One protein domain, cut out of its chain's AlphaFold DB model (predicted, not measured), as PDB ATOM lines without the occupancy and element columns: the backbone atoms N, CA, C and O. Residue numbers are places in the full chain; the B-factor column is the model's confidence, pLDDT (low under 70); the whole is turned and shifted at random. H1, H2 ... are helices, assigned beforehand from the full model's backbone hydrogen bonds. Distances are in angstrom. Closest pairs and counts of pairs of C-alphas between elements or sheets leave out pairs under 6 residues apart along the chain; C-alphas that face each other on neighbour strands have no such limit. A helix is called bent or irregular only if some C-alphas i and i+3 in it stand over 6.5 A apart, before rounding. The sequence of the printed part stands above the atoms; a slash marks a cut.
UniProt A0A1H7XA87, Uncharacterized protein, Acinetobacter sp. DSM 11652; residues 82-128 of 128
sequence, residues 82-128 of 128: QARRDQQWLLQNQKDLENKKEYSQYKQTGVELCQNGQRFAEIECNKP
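This is residues 82 to 128 of the 128 residues of an uncharacterized protein of Acinetobacter sp. DSM 11652 (UniProt A0A1H7XA87). Two helices of equal length, H1 and H2, meet near their ends at a corner and make an open L, and the tail after H2, residues 118 to 128, folds back on the inner side of the L. The printed part has 47 residues with two named helices, H1 then H2, no named strand, and is all helix. It is only just loose, close to extended, with a radius of gyration of the C-alphas of 14.3 A, and flat, spanning 42 by 25 by 12 A.

H1, residues 82 to 98, and H2, residues 101 to 117, are close but not clearly touching; their closest C-alphas, of Leu 97 and Tyr 103, are 6.8 A apart. Their lines stand about perpendicular, at 87 degrees. Residues 82 to 97 and 99 to 106 stand free. Every O i to N i+4 pair is within hydrogen-bond range in H1, and 11 of 13 in H2.

H1 begins at C-alpha 82 (151.557, 138.598, 180.702) and is 24.2 A long. H2 is 24.5 A long and ends at C-alpha 117 (166.601, 141.372, 145.461). H2 is irregular, with C-alphas 105 and 108 7.1 A apart, and has a kink of 36 degrees near residue 108.

The C-alphas farthest apart, of Gln 82 and Arg 119, are 42.3 A apart. The printed part has no cut, and the link from H1 to H2 is tight. Residues 126 to 128 have pLDDT under 70.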
ATOM      1  N   GLN A  82     150.819 137.503 181.320       94.31
ATOM      2  CA  GLN A  82     151.557 138.598 180.702       94.31
ATOM      3  C   GLN A  82     152.020 138.218 179.295       94.31
ATOM      4  O   GLN A  82     151.719 138.953 178.362       94.31
ATOM      5  N   ALA A  83     152.636 137.046 179.116       94.81
ATOM      6  CA  ALA A  83     153.039 136.574 177.791       94.81
ATOM      7  C   ALA A  83     151.847 136.455 176.828       94.81
ATOM      8  O   ALA A  83     151.953 136.831 175.662       94.81
ATOM      9  N   ARG A  84     150.682 136.008 177.320       94.00
ATOM     10  CA  ARG A  84     149.447 135.982 176.521       94.00
ATOM     11  C   ARG A  84     149.018 137.384 176.078       94.00
ATOM     12  O   ARG A  84     148.651 137.564 174.918       94.00
ATOM     13  N   ARG A  85     149.058 138.373 176.976       96.12
ATOM     14  CA  ARG A  85     148.745 139.772 176.638       96.12
ATOM     15  C   ARG A  85     149.744 140.352 175.644       96.12
ATOM     16  O   ARG A  85     149.322 140.985 174.685       96.12
ATOM     17  N   ASP A  86     151.031 140.095 175.838       94.75
ATOM     18  CA  ASP A  86     152.088 140.576 174.946       94.75
ATOM     19  C   ASP A  86     151.933 139.967 173.542       94.75
ATOM     20  O   ASP A  86     152.011 140.682 172.544       94.75
ATOM     21  N   GLN A  87     151.593 138.676 173.448       93.25
ATOM     22  CA  GLN A  87     151.274 138.024 172.175       93.25
ATOM     23  C   GLN A  87     150.050 138.654 171.494       93.25
ATOM     24  O   GLN A  87     150.080 138.924 170.294       93.25
ATOM     25  N   GLN A  88     148.972 138.906 172.242       95.19
ATOM     26  CA  GLN A  88     147.780 139.574 171.708       95.19
ATOM     27  C   GLN A  88     148.092 140.994 171.233       95.19
ATOM     28  O   GLN A  88     147.639 141.393 170.162       95.19
ATOM     29  N   TRP A  89     148.893 141.736 171.998       95.00
ATOM     30  CA  TRP A  89     149.340 143.073 171.639       95.00
ATOM     31  C   TRP A  89     150.163 143.053 170.349       95.00
ATOM     32  O   TRP A  89     149.871 143.834 169.447       95.00
ATOM     33  N   LEU A  90     151.120 142.130 170.202       93.69
ATOM     34  CA  LEU A  90     151.905 141.976 168.971       93.69
ATOM     35  C   LEU A  90     151.014 141.694 167.756       93.69
ATOM     36  O   LEU A  90     151.143 142.364 166.733       93.69
ATOM     37  N   LEU A  91     150.073 140.754 167.881       93.00
ATOM     38  CA  LEU A  91     149.137 140.421 166.803       93.00
ATOM     39  C   LEU A  91     148.239 141.605 166.431       93.00
ATOM     40  O   LEU A  91     147.969 141.827 165.251       93.00
ATOM     41  N   GLN A  92     147.773 142.370 167.420       92.50
ATOM     42  CA  GLN A  92     146.955 143.551 167.167       92.50
ATOM     43  C   GLN A  92     147.764 144.647 166.472       92.50
ATOM     44  O   GLN A  92     147.315 145.177 165.462       92.50
ATOM     45  N   ASN A  93     148.982 144.927 166.943       92.44
ATOM     46  CA  ASN A  93     149.859 145.910 166.308       92.44
ATOM     47  C   ASN A  93     150.199 145.515 164.871       92.44
ATOM     48  O   ASN A  93     150.225 146.379 163.998       92.44
ATOM     49  N   GLN A  94     150.422 144.227 164.603       87.69
ATOM     50  CA  GLN A  94     150.640 143.746 163.244       87.69
ATOM     51  C   GLN A  94     149.427 144.033 162.351       87.69
ATOM     52  O   GLN A  94     149.589 144.623 161.286       87.69
ATOM     53  N   LYS A  95     148.214 143.692 162.800       88.75
ATOM     54  CA  LYS A  95     146.982 143.997 162.054       88.75
ATOM     55  C   LYS A  95     146.801 145.494 161.836       88.75
ATOM     56  O   LYS A  95     146.429 145.917 160.747       88.75
ATOM     57  N   ASP A  96     147.069 146.300 162.856       88.81
ATOM     58  CA  ASP A  96     146.942 147.751 162.767       88.81
ATOM     59  C   ASP A  96     147.928 148.324 161.748       88.81
ATOM     60  O   ASP A  96     147.551 149.192 160.966       88.81
ATOM     61  N   LEU A  97     149.164 147.814 161.707       86.19
ATOM     62  CA  LEU A  97     150.156 148.167 160.692       86.19
ATOM     63  C   LEU A  97     149.729 147.721 159.292       86.19
ATOM     64  O   LEU A  97     149.843 148.513 158.361       86.19
ATOM     65  N   GLU A  98     149.206 146.505 159.141       82.75
ATOM     66  CA  GLU A  98     148.712 145.981 157.861       82.75
ATOM     67  C   GLU A  98     147.512 146.778 157.322       82.75
ATOM     68  O   GLU A  98     147.372 146.959 156.113       82.75
ATOM     69  N   ASN A  99     146.678 147.310 158.217       84.25
ATOM     70  CA  ASN A  99     145.516 148.129 157.876       84.25
ATOM     71  C   ASN A  99     145.864 149.593 157.560       84.25
ATOM     72  O   ASN A  99     144.991 150.348 157.122       84.25
ATOM     73  N   LYS A 100     147.117 150.026 157.765       85.94
ATOM     74  CA  LYS A 100     147.536 151.379 157.383       85.94
ATOM     75  C   LYS A 100     147.481 151.541 155.870       85.94
ATOM     76  O   LYS A 100     147.919 150.679 155.104       85.94
ATOM     77  N   LYS A 101     146.987 152.697 155.430       80.25
ATOM     78  CA  LYS A 101     146.875 153.038 154.006       80.25
ATOM     79  C   LYS A 101     148.241 152.987 153.319       80.25
ATOM     80  O   LYS A 101     148.342 152.514 152.193       80.25
ATOM     81  N   GLU A 102     149.281 153.415 154.024       78.56
ATOM     82  CA  GLU A 102     150.672 153.376 153.587       78.56
ATOM     83  C   GLU A 102     151.163 151.940 153.397       78.56
ATOM     84  O   GLU A 102     151.816 151.648 152.400       78.56
ATOM     85  N   TYR A 103     150.813 151.022 154.305       74.62
ATOM     86  CA  TYR A 103     151.180 149.616 154.151       74.62
ATOM     87  C   TYR A 103     150.559 149.040 152.881       74.62
ATOM     88  O   TYR A 103     151.282 148.485 152.066       74.62
ATOM     89  N   SER A 104     149.261 149.253 152.647       71.31
ATOM     90  CA  SER A 104     148.592 148.836 151.405       71.31
ATOM     91  C   SER A 104     149.220 149.470 150.153       71.31
ATOM     92  O   SER A 104     149.491 148.777 149.173       71.31
ATOM     93  N   GLN A 105     149.534 150.769 150.213       74.62
ATOM     94  CA  GLN A 105     150.137 151.520 149.110       74.62
ATOM     95  C   GLN A 105     151.533 151.006 148.730       74.62
ATOM     96  O   GLN A 105     151.866 150.971 147.548       74.62
ATOM     97  N   TYR A 106     152.341 150.597 149.710       75.56
ATOM     98  CA  TYR A 106     153.715 150.145 149.483       75.56
ATOM     99  C   TYR A 106     153.882 148.622 149.526       75.56
ATOM    100  O   TYR A 106     154.972 148.138 149.228       75.56
ATOM    101  N   LYS A 107     152.832 147.849 149.840       73.94
ATOM    102  CA  LYS A 107     152.881 146.376 149.910       73.94
ATOM    103  C   LYS A 107     153.387 145.784 148.600       73.94
ATOM    104  O   LYS A 107     154.290 144.954 148.596       73.94
ATOM    105  N   GLN A 108     152.826 146.248 147.486       73.00
ATOM    106  CA  GLN A 108     153.179 145.767 146.155       73.00
ATOM    107  C   GLN A 108     154.614 146.165 145.774       73.00
ATOM    108  O   GLN A 108     155.393 145.309 145.363       73.00
ATOM    109  N   THR A 109     155.004 147.417 146.027       79.50
ATOM    110  CA  THR A 109     156.376 147.901 145.807       79.50
ATOM    111  C   THR A 109     157.400 147.147 146.660       79.50
ATOM    112  O   THR A 109     158.481 146.818 146.181       79.50
ATOM    113  N   GLY A 110     157.067 146.818 147.910       78.50
ATOM    114  CA  GLY A 110     157.921 146.024 148.795       78.50
ATOM    115  C   GLY A 110     158.136 144.599 148.281       78.50
ATOM    116  O   GLY A 110     159.263 144.108 148.291       78.50
ATOM    117  N   VAL A 111     157.084 143.956 147.765       78.88
ATOM    118  CA  VAL A 111     157.176 142.626 147.138       78.88
ATOM    119  C   VAL A 111     158.008 142.677 145.854       78.88
ATOM    120  O   VAL A 111     158.850 141.807 145.646       78.88
ATOM    121  N   GLU A 112     157.832 143.703 145.023       77.94
ATOM    122  CA  GLU A 112     158.606 143.898 143.789       77.94
ATOM    123  C   GLU A 112     160.097 144.145 144.073       77.94
ATOM    124  O   GLU A 112     160.963 143.555 143.426       77.94
ATOM    125  N   LEU A 113     160.421 144.966 145.078       81.62
ATOM    126  CA  LEU A 113     161.798 145.177 145.531       81.62
ATOM    127  C   LEU A 113     162.414 143.890 146.085       81.62
ATOM    128  O   LEU A 113     163.558 143.574 145.762       81.62
ATOM    129  N   CYS A 114     161.647 143.125 146.863       81.75
ATOM    130  CA  CYS A 114     162.085 141.839 147.392       81.75
ATOM    131  C   CYS A 114     162.388 140.852 146.251       81.75
ATOM    132  O   CYS A 114     163.485 140.305 146.194       81.75
ATOM    133  N   GLN A 115     161.476 140.695 145.285       81.38
ATOM    134  CA  GLN A 115     161.660 139.826 144.112       81.38
ATOM    135  C   GLN A 115     162.846 140.246 143.235       81.38
ATOM    136  O   GLN A 115     163.555 139.399 142.693       81.38
ATOM    137  N   ASN A 116     163.100 141.550 143.099       82.25
ATOM    138  CA  ASN A 116     164.307 142.035 142.431       82.25
ATOM    139  C   ASN A 116     165.571 141.687 143.229       82.25
ATOM    140  O   ASN A 116     166.566 141.281 142.633       82.25
ATOM    141  N   GLY A 117     165.524 141.783 144.559       78.62
ATOM    142  CA  GLY A 117     166.601 141.372 145.461       78.62
ATOM    143  C   GLY A 117     166.906 139.871 145.413       78.62
ATOM    144  O   GLY A 117     168.077 139.502 145.461       78.62
ATOM    145  N   GLN A 118     165.895 139.015 145.206       80.88
ATOM    146  CA  GLN A 118     166.080 137.561 145.045       80.88
ATOM    147  C   GLN A 118     167.011 137.191 143.881       80.88
ATOM    148  O   GLN A 118     167.602 136.117 143.869       80.88
ATOM    149  N   ARG A 119     167.172 138.081 142.893       78.69
ATOM    150  CA  ARG A 119     168.115 137.876 141.783       78.69
ATOM    151  C   ARG A 119     169.578 137.960 142.222       78.69
ATOM    152  O   ARG A 119     170.452 137.515 141.486       78.69
ATOM    153  N   PHE A 120     169.836 138.557 143.384       84.06
ATOM    154  CA  PHE A 120     171.172 138.850 143.896       84.06
ATOM    155  C   PHE A 120     171.467 138.162 145.240       84.06
ATOM    156  O   PHE A 120     172.624 138.142 145.654       84.06
ATOM    157  N   ALA A 121     170.458 137.599 145.914       75.00
ATOM    158  CA  ALA A 121     170.601 136.864 147.169       75.00
ATOM    159  C   ALA A 121     169.470 135.837 147.354       75.00
ATOM    160  O   ALA A 121     168.335 136.085 146.951       75.00
ATOM    161  N   GLU A 122     169.756 134.712 148.015       77.00
ATOM    162  CA  GLU A 122     168.747 133.709 148.393       77.00
ATOM    163  C   GLU A 122     167.862 134.243 149.528       77.00
ATOM    164  O   GLU A 122     168.118 134.049 150.714       77.00
ATOM    165  N   ILE A 123     166.824 134.979 149.145       75.00
ATOM    166  CA  ILE A 123     165.787 135.502 150.035       75.00
ATOM    167  C   ILE A 123     164.469 134.862 149.598       75.00
ATOM    168  O   ILE A 123     164.242 134.723 148.403       75.00
ATOM    169  N   GLU A 124     163.576 134.482 150.514       74.06
ATOM    170  CA  GLU A 124     162.216 134.042 150.170       74.06
ATOM    171  C   GLU A 124     161.216 135.183 150.382       74.06
ATOM    172  O   GLU A 124     160.930 135.597 151.505       74.06
ATOM    173  N   CYS A 125     160.678 135.710 149.284       75.88
ATOM    174  CA  CYS A 125     159.637 136.728 149.320       75.88
ATOM    175  C   CYS A 125     158.266 136.049 149.309       75.88
ATOM    176  O   CYS A 125     157.796 135.610 148.257       75.88
ATOM    177  N   ASN A 126     157.605 135.976 150.467       64.25
ATOM    178  CA  ASN A 126     156.224 135.502 150.534       64.25
ATOM    179  C   ASN A 126     155.316 136.454 149.742       64.25
ATOM    180  O   ASN A 126     155.261 137.656 150.022       64.25
ATOM    181  N   LYS A 127     154.625 135.922 148.725       57.41
ATOM    182  CA  LYS A 127     153.570 136.665 148.027       57.41
ATOM    183  C   LYS A 127     152.412 136.925 149.004       57.41
ATOM    184  O   LYS A 127     152.149 136.065 149.843       57.41
ATOM    185  N   PRO A 128     151.776 138.104 148.921       55.69
ATOM    186  CA  PRO A 128     150.657 138.462 149.780       55.69
ATOM    187  C   PRO A 128     149.440 137.561 149.589       55.69
ATOM    188  O   PRO A 128     149.289 136.986 148.487       55.69
TER     189      PRO A 128